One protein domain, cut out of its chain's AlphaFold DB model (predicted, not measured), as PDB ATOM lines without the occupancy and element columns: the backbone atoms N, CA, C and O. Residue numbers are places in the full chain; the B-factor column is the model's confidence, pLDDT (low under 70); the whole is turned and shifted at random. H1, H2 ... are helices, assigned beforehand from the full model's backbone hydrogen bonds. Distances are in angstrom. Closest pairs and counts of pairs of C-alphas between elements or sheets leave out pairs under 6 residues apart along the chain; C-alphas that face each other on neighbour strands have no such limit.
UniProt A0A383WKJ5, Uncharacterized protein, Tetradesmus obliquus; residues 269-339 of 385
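This is residues 269 to 339 of the 385 residues of an uncharacterized protein of Tetradesmus obliquus (UniProt A0A383WKJ5). Three helices cross one another in a small up-and-down bundle, each running against the one before it, and a tail, residues 329 to 339, sticks out. The printed part has 71 residues with three named helices, H1, H2 and H3 in chain order, and no named strand: all helix. It is compact, with a radius of gyration of the C-alphas of 12.7 A, and spans 37 by 27 by 17 A.

H1, residues 269 to 278, and H2, residues 285 to 295, form a hairpin and touch, closest at the C-alphas of Leu 269 and Leu 289, 6.5 A. H3, residues 302 to 318, touches H1 with residues 304 to 311 alone, closest at the C-alphas of Gly 270 and Glu 304, 5.9 A; they run the same way at a steep tilt of 44 degrees. H2 and H3, also a hairpin, only just touch, with 3 pairs of C-alphas within 8 A. In H1, H2 and H3 every O i to N i+4 pair is within hydrogen-bond range.

H1 begins at C-alpha 269 (-42.421, -43.336, -21.972). H3, 24.9 A long, ends at C-alpha 318 (-22.364, -38.815, -24.604).

The printed part has no cut. Residues 330 to 339 have pLDDT under 70.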
ATOM      1  N   LEU A 269     -43.580 -43.490 -21.088       98.06
ATOM      2  CA  LEU A 269     -42.421 -43.336 -21.972       98.06
ATOM      3  C   LEU A 269     -42.410 -41.972 -22.656       98.06
ATOM      4  O   LEU A 269     -41.382 -41.298 -22.627       98.06
ATOM      5  N   GLY A 270     -43.540 -41.548 -23.226       97.94
ATOM      6  CA  GLY A 270     -43.660 -40.242 -23.871       97.94
ATOM      7  C   GLY A 270     -43.356 -39.090 -22.910       97.94
ATOM      8  O   GLY A 270     -42.556 -38.213 -23.239       97.94
ATOM      9  N   GLY A 271     -43.929 -39.126 -21.703       97.69
ATOM     10  CA  GLY A 271     -43.702 -38.105 -20.678       97.69
ATOM     11  C   GLY A 271     -42.258 -38.068 -20.173       97.69
ATOM     12  O   GLY A 271     -41.636 -37.008 -20.161       97.69
ATOM     13  N   LEU A 272     -41.688 -39.220 -19.798       98.38
ATOM     14  CA  LEU A 272     -40.331 -39.279 -19.241       98.38
ATOM     15  C   LEU A 272     -39.256 -38.989 -20.285       98.38
ATOM     16  O   LEU A 272     -38.413 -38.130 -20.051       98.38
ATOM     17  N   LEU A 273     -39.280 -39.662 -21.441       98.31
ATOM     18  CA  LEU A 273     -38.267 -39.448 -22.482       98.31
ATOM     19  C   LEU A 273     -38.356 -38.031 -23.062       98.31
ATOM     20  O   LEU A 273     -37.325 -37.419 -23.344       98.31
ATOM     21  N   GLY A 274     -39.571 -37.486 -23.186       98.06
ATOM     22  CA  GLY A 274     -39.793 -36.109 -23.619       98.06
ATOM     23  C   GLY A 274     -39.195 -35.108 -22.634       98.06
ATOM     24  O   GLY A 274     -38.443 -34.220 -23.038       98.06
ATOM     25  N   ALA A 275     -39.460 -35.292 -21.339       97.56
ATOM     26  CA  ALA A 275     -38.893 -34.451 -20.293       97.56
ATOM     27  C   ALA A 275     -37.364 -34.583 -20.193       97.56
ATOM     28  O   ALA A 275     -36.680 -33.565 -20.131       97.56
ATOM     29  N   PHE A 276     -36.816 -35.801 -20.244       95.75
ATOM     30  CA  PHE A 276     -35.369 -36.062 -20.203       95.75
ATOM     31  C   PHE A 276     -34.642 -35.367 -21.350       95.75
ATOM     32  O   PHE A 276     -33.639 -34.690 -21.131       95.75
ATOM     33  N   LYS A 277     -35.196 -35.457 -22.566       95.25
ATOM     34  CA  LYS A 277     -34.689 -34.728 -23.730       95.25
ATOM     35  C   LYS A 277     -34.758 -33.214 -23.524       95.25
ATOM     36  O   LYS A 277     -33.775 -32.525 -23.768       95.25
ATOM     37  N   SER A 278     -35.905 -32.692 -23.090       95.31
ATOM     38  CA  SER A 278     -36.106 -31.248 -22.904       95.31
ATOM     39  C   SER A 278     -35.162 -30.653 -21.857       95.31
ATOM     40  O   SER A 278     -34.643 -29.559 -22.044       95.31
ATOM     41  N   LEU A 279     -34.928 -31.388 -20.769       90.12
ATOM     42  CA  LEU A 279     -34.075 -30.987 -19.651       90.12
ATOM     43  C   LEU A 279     -32.598 -31.359 -19.857       90.12
ATOM     44  O   LEU A 279     -31.776 -31.050 -19.003       90.12
ATOM     45  N   SER A 280     -32.249 -32.039 -20.958       91.75
ATOM     46  CA  SER A 280     -30.909 -32.613 -21.182       91.75
ATOM     47  C   SER A 280     -30.413 -33.461 -19.996       91.75
ATOM     48  O   SER A 280     -29.237 -33.438 -19.634       91.75
ATOM     49  N   PHE A 281     -31.327 -34.212 -19.375       90.62
ATOM     50  CA  PHE A 281     -31.082 -35.047 -18.200       90.62
ATOM     51  C   PHE A 281     -31.318 -36.517 -18.552       90.62
ATOM     52  O   PHE A 281     -32.455 -36.937 -18.746       90.62
ATOM     53  N   TYR A 282     -30.242 -37.305 -18.604       90.81
ATOM     54  CA  TYR A 282     -30.278 -38.708 -19.024       90.81
ATOM     55  C   TYR A 282     -29.763 -39.638 -17.911       90.81
ATOM     56  O   TYR A 282     -28.606 -40.059 -17.942       90.81
ATOM     57  N   PRO A 283     -30.586 -39.957 -16.896       90.25
ATOM     58  CA  PRO A 283     -30.197 -40.869 -15.820       90.25
ATOM     59  C   PRO A 283     -30.029 -42.301 -16.342       90.25
ATOM     60  O   PRO A 283     -30.590 -42.658 -17.378       90.25
ATOM     61  N   ASP A 284     -29.346 -43.163 -15.585       84.50
ATOM     62  CA  ASP A 284     -29.118 -44.574 -15.949       84.50
ATOM     63  C   ASP A 284     -30.406 -45.326 -16.332       84.50
ATOM     64  O   ASP A 284     -30.414 -46.129 -17.269       84.50
ATOM     65  N   CYS A 285     -31.531 -45.015 -15.674       90.88
ATOM     66  CA  CYS A 285     -32.836 -45.614 -15.966       90.88
ATOM     67  C   CYS A 285     -33.381 -45.268 -17.368       90.88
ATOM     68  O   CYS A 285     -34.352 -45.880 -17.811       90.88
ATOM     69  N   THR A 286     -32.765 -44.333 -18.101       93.75
ATOM     70  CA  THR A 286     -33.130 -44.025 -19.496       93.75
ATOM     71  C   THR A 286     -32.945 -45.243 -20.397       93.75
ATOM     72  O   THR A 286     -33.789 -45.502 -21.253       93.75
ATOM     73  N   GLN A 287     -31.903 -46.056 -20.179       91.88
ATOM     74  CA  GLN A 287     -31.720 -47.292 -20.950       91.88
ATOM     75  C   GLN A 287     -32.832 -48.314 -20.662       91.88
ATOM     76  O   GLN A 287     -33.289 -48.981 -21.589       91.88
ATOM     77  N   ALA A 288     -33.332 -48.386 -19.421       90.12
ATOM     78  CA  ALA A 288     -34.465 -49.244 -19.063       90.12
ATOM     79  C   ALA A 288     -35.769 -48.798 -19.752       90.12
ATOM     80  O   ALA A 288     -36.526 -49.642 -20.230       90.12
ATOM     81  N   LEU A 289     -36.006 -47.485 -19.872       95.31
ATOM     82  CA  LEU A 289     -37.133 -46.933 -20.637       95.31
ATOM     83  C   LEU A 289     -37.039 -47.311 -22.123       95.31
ATOM     84  O   LEU A 289     -37.997 -47.835 -22.693       95.31
ATOM     85  N   LEU A 290     -35.869 -47.109 -22.740       96.12
ATOM     86  CA  LEU A 290     -35.646 -47.468 -24.144       96.12
ATOM     87  C   LEU A 290     -35.827 -48.973 -24.386       96.12
ATOM     88  O   LEU A 290     -36.463 -49.380 -25.361       96.12
ATOM     89  N   LEU A 291     -35.312 -49.807 -23.481       93.25
ATOM     90  CA  LEU A 291     -35.477 -51.254 -23.550       93.25
ATOM     91  C   LEU A 291     -36.950 -51.663 -23.402       93.25
ATOM     92  O   LEU A 291     -37.431 -52.475 -24.190       93.25
ATOM     93  N   ALA A 292     -37.685 -51.080 -22.449       93.38
ATOM     94  CA  ALA A 292     -39.107 -51.363 -22.252       93.38
ATOM     95  C   ALA A 292     -39.930 -51.065 -23.515       93.38
ATOM     96  O   ALA A 292     -40.748 -51.894 -23.919       93.38
ATOM     97  N   GLY A 293     -39.660 -49.938 -24.182       95.50
ATOM     98  CA  GLY A 293     -40.301 -49.599 -25.452       95.50
ATOM     99  C   GLY A 293     -39.969 -50.584 -26.580       95.50
ATOM    100  O   GLY A 293     -40.861 -51.038 -27.293       95.50
ATOM    101  N   ARG A 294     -38.700 -51.003 -26.698       95.06
ATOM    102  CA  ARG A 294     -38.261 -51.989 -27.707       95.06
ATOM    103  C   ARG A 294     -38.859 -53.377 -27.504       95.06
ATOM    104  O   ARG A 294     -39.094 -54.084 -28.480       95.06
ATOM    105  N   LEU A 295     -39.081 -53.778 -26.253       92.88
ATOM    106  CA  LEU A 295     -39.691 -55.067 -25.921       92.88
ATOM    107  C   LEU A 295     -41.202 -55.090 -26.190       92.88
ATOM    108  O   LEU A 295     -41.770 -56.172 -26.328       92.88
ATOM    109  N   ARG A 296     -41.854 -53.924 -26.278       95.50
ATOM    110  CA  ARG A 296     -43.303 -53.780 -26.501       95.50
ATOM    111  C   ARG A 296     -43.604 -52.808 -27.652       95.50
ATOM    112  O   ARG A 296     -44.308 -51.821 -27.454       95.50
ATOM    113  N   PRO A 297     -43.130 -53.082 -28.881       94.38
ATOM    114  CA  PRO A 297     -43.264 -52.147 -29.999       94.38
ATOM    115  C   PRO A 297     -44.723 -51.909 -30.415       94.38
ATOM    116  O   PRO A 297     -45.030 -50.861 -30.969       94.38
ATOM    117  N   SER A 298     -45.635 -52.849 -30.131       96.12
ATOM    118  CA  SER A 298     -47.074 -52.688 -30.384       96.12
ATOM    119  C   SER A 298     -47.739 -51.641 -29.491       96.12
ATOM    120  O   SER A 298     -48.780 -51.113 -29.872       96.12
ATOM    121  N   ALA A 299     -47.147 -51.331 -28.334       96.00
ATOM    122  CA  ALA A 299     -47.646 -50.300 -27.428       96.00
ATOM    123  C   ALA A 299     -47.368 -48.879 -27.954       96.00
ATOM    124  O   ALA A 299     -48.005 -47.916 -27.527       96.00
ATOM    125  N   LEU A 300     -46.406 -48.724 -28.873       97.00
ATOM    126  CA  LEU A 300     -45.856 -47.427 -29.263       97.00
ATOM    127  C   LEU A 300     -46.321 -46.978 -30.645       97.00
ATOM    128  O   LEU A 300     -46.358 -47.747 -31.605       97.00
ATOM    129  N   GLY A 301     -46.638 -45.688 -30.757       95.56
ATOM    130  CA  GLY A 301     -46.934 -45.048 -32.027       95.56
ATOM    131  C   GLY A 301     -45.676 -44.517 -32.724       95.56
ATOM    132  O   GLY A 301     -44.565 -44.574 -32.190       95.56
ATOM    133  N   PRO A 302     -45.824 -43.957 -33.937       97.69
ATOM    134  CA  PRO A 302     -44.710 -43.349 -34.666       97.69
ATOM    135  C   PRO A 302     -44.011 -42.220 -33.895       97.69
ATOM    136  O   PRO A 302     -42.793 -42.089 -33.985       97.69
ATOM    137  N   ALA A 303     -44.766 -41.427 -33.127       97.38
ATOM    138  CA  ALA A 303     -44.227 -40.311 -32.351       97.38
ATOM    139  C   ALA A 303     -43.314 -40.792 -31.214       97.38
ATOM    140  O   ALA A 303     -42.206 -40.283 -31.058       97.38
ATOM    141  N   GLU A 304     -43.739 -41.808 -30.458       97.62
ATOM    142  CA  GLU A 304     -42.936 -42.363 -29.367       97.62
ATOM    143  C   GLU A 304     -41.685 -43.074 -29.895       97.62
ATOM    144  O   GLU A 304     -40.605 -42.912 -29.334       97.62
ATOM    145  N   ASN A 305     -41.798 -43.790 -31.019       97.69
ATOM    146  CA  ASN A 305     -40.646 -44.418 -31.669       97.69
ATOM    147  C   ASN A 305     -39.609 -43.385 -32.148       97.69
ATOM    148  O   ASN A 305     -38.409 -43.605 -31.992       97.69
ATOM    149  N   ALA A 306     -40.056 -42.250 -32.698       98.19
ATOM    150  CA  ALA A 306     -39.164 -41.160 -33.090       98.19
ATOM    151  C   ALA A 306     -38.458 -40.543 -31.872       98.19
ATOM    152  O   ALA A 306     -37.238 -40.392 -31.881       98.19
ATOM    153  N   LEU A 307     -39.203 -40.271 -30.796       98.19
ATOM    154  CA  LEU A 307     -38.648 -39.751 -29.546       98.19
ATOM    155  C   LEU A 307     -37.606 -40.702 -28.938       98.19
ATOM    156  O   LEU A 307     -36.544 -40.259 -28.507       98.19
ATOM    157  N   MET A 308     -37.881 -42.009 -28.930       98.00
ATOM    158  CA  MET A 308     -36.922 -43.016 -28.470       98.00
ATOM    159  C   MET A 308     -35.629 -42.994 -29.286       98.00
ATOM    160  O   MET A 308     -34.550 -43.036 -28.699       98.00
ATOM    161  N   ALA A 309     -35.724 -42.899 -30.614       98.06
ATOM    162  CA  ALA A 309     -34.553 -42.835 -31.486       98.06
ATOM    163  C   ALA A 309     -33.713 -41.570 -31.236       98.06
ATOM    164  O   ALA A 309     -32.486 -41.645 -31.192       98.06
ATOM    165  N   GLU A 310     -34.359 -40.422 -31.027       97.94
ATOM    166  CA  GLU A 310     -33.679 -39.162 -30.701       97.94
ATOM    167  C   GLU A 310     -32.966 -39.223 -29.343       97.94
ATOM    168  O   GLU A 310     -31.816 -38.801 -29.230       97.94
ATOM    169  N   VAL A 311     -33.627 -39.766 -28.315       96.88
ATOM    170  CA  VAL A 311     -33.025 -39.922 -26.982       96.88
ATOM    171  C   VAL A 311     -31.880 -40.932 -27.001       96.88
ATOM    172  O   VAL A 311     -30.846 -40.692 -26.382       96.88
ATOM    173  N   GLU A 312     -32.022 -42.039 -27.729       96.56
ATOM    174  CA  GLU A 312     -30.935 -43.000 -27.907       96.56
ATOM    175  C   GLU A 312     -29.729 -42.370 -28.611       96.56
ATOM    176  O   GLU A 312     -28.598 -42.585 -28.180       96.56
ATOM    177  N   ALA A 313     -29.951 -41.574 -29.662       96.25
ATOM    178  CA  ALA A 313     -28.877 -40.875 -30.357       96.25
ATOM    179  C   ALA A 313     -28.124 -39.916 -29.418       96.25
ATOM    180  O   ALA A 313     -26.896 -39.972 -29.364       96.25
ATOM    181  N   ALA A 314     -28.848 -39.119 -28.623       91.19
ATOM    182  CA  ALA A 314     -28.254 -38.225 -27.627       91.19
ATOM    183  C   ALA A 314     -27.453 -38.996 -26.561       91.19
ATOM    184  O   ALA A 314     -26.332 -38.626 -26.219       91.19
ATOM    185  N   LEU A 315     -27.984 -40.122 -26.075       88.81
ATOM    186  CA  LEU A 315     -27.267 -40.997 -25.145       88.81
ATOM    187  C   LEU A 315     -25.966 -41.542 -25.747       88.81
ATOM    188  O   LEU A 315     -24.941 -41.548 -25.070       88.81
ATOM    189  N   ARG A 316     -25.987 -41.996 -27.007       91.19
ATOM    190  CA  ARG A 316     -24.790 -42.513 -27.689       91.19
ATOM    191  C   ARG A 316     -23.743 -41.434 -27.932       91.19
ATOM    192  O   ARG A 316     -22.560 -41.738 -27.858       91.19
ATOM    193  N   GLU A 317     -24.150 -40.195 -28.194       87.94
ATOM    194  CA  GLU A 317     -23.221 -39.070 -28.348       87.94
ATOM    195  C   GLU A 317     -22.399 -38.824 -27.072       87.94
ATOM    196  O   GLU A 317     -21.211 -38.507 -27.146       87.94
ATOM    197  N   HIS A 318     -23.008 -39.028 -25.901       80.06
ATOM    198  CA  HIS A 318     -22.364 -38.815 -24.604       80.06
ATOM    199  C   HIS A 318     -21.759 -40.081 -23.978       80.06
ATOM    200  O   HIS A 318     -20.990 -39.984 -23.018       80.06
ATOM    201  N   ALA A 319     -22.086 -41.268 -24.490       78.12
ATOM    202  CA  ALA A 319     -21.580 -42.528 -23.964       78.12
ATOM    203  C   ALA A 319     -20.131 -42.802 -24.415       78.12
ATOM    204  O   ALA A 319     -19.794 -42.581 -25.584       78.12
ATOM    205  N   PRO A 320     -19.268 -43.357 -23.542       78.56
ATOM    206  CA  PRO A 320     -17.952 -43.841 -23.945       78.56
ATOM    207  C   PRO A 320     -18.068 -44.822 -25.117       78.56
ATOM    208  O   PRO A 320     -18.814 -45.797 -25.050       78.56
ATOM    209  N   GLU A 321     -17.349 -44.537 -26.207       84.25
ATOM    210  CA  GLU A 321     -17.358 -45.345 -27.440       84.25
ATOM    211  C   GLU A 321     -18.750 -45.508 -28.091       84.25
ATOM    212  O   GLU A 321     -18.946 -46.393 -28.923       84.25
ATOM    213  N   GLY A 322     -19.728 -44.672 -27.722       84.00
ATOM    214  CA  GLY A 322     -21.110 -44.767 -28.201       84.00
ATOM    215  C   GLY A 322     -21.863 -46.020 -27.741       84.00
ATOM    216  O   GLY A 322     -22.917 -46.346 -28.299       84.00
ATOM    217  N   GLN A 323     -21.327 -46.739 -26.750       83.31
ATOM    218  CA  GLN A 323     -21.897 -47.991 -26.262       83.31
ATOM    219  C   GLN A 323     -22.938 -47.732 -25.178       83.31
ATOM    220  O   GLN A 323     -22.684 -47.040 -24.193       83.31
ATOM    221  N   LEU A 324     -24.105 -48.353 -25.330       83.38
ATOM    222  CA  LEU A 324     -25.165 -48.355 -24.329       83.38
ATOM    223  C   LEU A 324     -25.298 -49.784 -23.812       83.38
ATOM    224  O   LEU A 324     -26.141 -50.533 -24.290       83.38
ATOM    225  N   PRO A 325     -24.437 -50.219 -22.881       78.94
ATOM    226  CA  PRO A 325     -24.228 -51.639 -22.614       78.94
ATOM    227  C   PRO A 325     -25.461 -52.360 -22.043       78.94
ATOM    228  O   PRO A 325     -25.570 -53.577 -22.214       78.94
ATOM    229  N   TRP A 326     -26.411 -51.639 -21.433       76.06
ATOM    230  CA  TRP A 326     -27.702 -52.207 -21.020       76.06
ATOM    231  C   TRP A 326     -28.653 -52.387 -22.206       76.06
ATOM    232  O   TRP A 326     -29.389 -53.368 -22.268       76.06
ATOM    233  N   LEU A 327     -28.619 -51.459 -23.163       82.44
ATOM    234  CA  LEU A 327     -29.462 -51.479 -24.357       82.44
ATOM    235  C   LEU A 327     -28.913 -52.399 -25.466       82.44
ATOM    236  O   LEU A 327     -29.686 -53.022 -26.190       82.44
ATOM    237  N   ASP A 328     -27.588 -52.495 -25.581       82.62
ATOM    238  CA  ASP A 328     -26.854 -53.224 -26.625       82.62
ATOM    239  C   ASP A 328     -26.617 -54.705 -26.264       82.62
ATOM    240  O   ASP A 328     -25.991 -55.445 -27.022       82.62
ATOM    241  N   GLY A 329     -27.092 -55.156 -25.097       71.00
ATOM    242  CA  GLY A 329     -26.860 -56.521 -24.606       71.00
ATOM    243  C   GLY A 329     -25.393 -56.807 -24.255       71.00
ATOM    244  O   GLY A 329     -24.981 -57.969 -24.222       71.00
ATOM    245  N   GLY A 330     -24.600 -55.753 -24.021       51.41
ATOM    246  CA  GLY A 330     -23.162 -55.814 -23.746       51.41
ATOM    247  C   GLY A 330     -22.823 -56.364 -22.359       51.41
ATOM    248  O   GLY A 330     -21.788 -57.008 -22.188       51.41
ATOM    249  N   PHE A 331     -23.716 -56.211 -21.378       53.06
ATOM    250  CA  PHE A 331     -23.572 -56.885 -20.087       53.06
ATOM    251  C   PHE A 331     -24.066 -58.336 -20.170       53.06
ATOM    252  O   PHE A 331     -25.200 -58.662 -19.833       53.06
ATOM    253  N   LYS A 332     -23.171 -59.236 -20.600       43.31
ATOM    254  CA  LYS A 332     -23.323 -60.693 -20.411       43.31
ATOM    255  C   LYS A 332     -23.141 -61.128 -18.956       43.31
ATOM    256  O   LYS A 332     -23.506 -62.250 -18.619       43.31
ATOM    257  N   ASP A 333     -22.592 -60.251 -18.123       44.06
ATOM    258  CA  ASP A 333     -22.320 -60.507 -16.716       44.06
ATOM    259  C   ASP A 333     -23.328 -59.770 -15.830       44.06
ATOM    260  O   ASP A 333     -23.064 -58.735 -15.222       44.06
ATOM    261  N   TRP A 334     -24.540 -60.309 -15.829       39.00
ATOM    262  CA  TRP A 334     -25.609 -59.942 -14.908       39.00
ATOM    263  C   TRP A 334     -25.284 -60.381 -13.464       39.00
ATOM    264  O   TRP A 334     -25.934 -59.915 -12.535       39.00
ATOM    265  N   GLU A 335     -24.256 -61.225 -13.277       37.50
ATOM    266  CA  GLU A 335     -23.799 -61.757 -11.989       37.50
ATOM    267  C   GLU A 335     -22.789 -60.835 -11.278       37.50
ATOM    268  O   GLU A 335     -22.763 -60.803 -10.047       37.50
ATOM    269  N   HIS A 336     -21.998 -60.040 -12.010       37.84
ATOM    270  CA  HIS A 336     -20.954 -59.182 -11.423       37.84
ATOM    271  C   HIS A 336     -21.448 -57.926 -10.693       37.84
ATOM    272  O   HIS A 336     -20.661 -57.302  -9.981       37.84
ATOM    273  N   PHE A 337     -22.731 -57.570 -10.811       43.72
ATOM    274  CA  PHE A 337     -23.337 -56.523  -9.977       43.72
ATOM    275  C   PHE A 337     -24.468 -57.023  -9.071       43.72
ATOM    276  O   PHE A 337     -24.768 -56.348  -8.091       43.72
ATOM    277  N   HIS A 338     -25.005 -58.230  -9.296       37.81
ATOM    278  CA  HIS A 338     -25.908 -58.929  -8.376       37.81
ATOM    279  C   HIS A 338     -25.787 -60.450  -8.599       37.81
ATOM    280  O   HIS A 338     -26.131 -60.941  -9.667       37.81
ATOM    281  N   GLY A 339     -25.297 -61.215  -7.618       27.69
ATOM    282  CA  GLY A 339     -25.133 -62.669  -7.764       27.69
ATOM    283  C   GLY A 339     -26.421 -63.400  -8.196       27.69
ATOM    284  O   GLY A 339     -27.477 -63.125  -7.639       27.69
TER     285      GLY A 339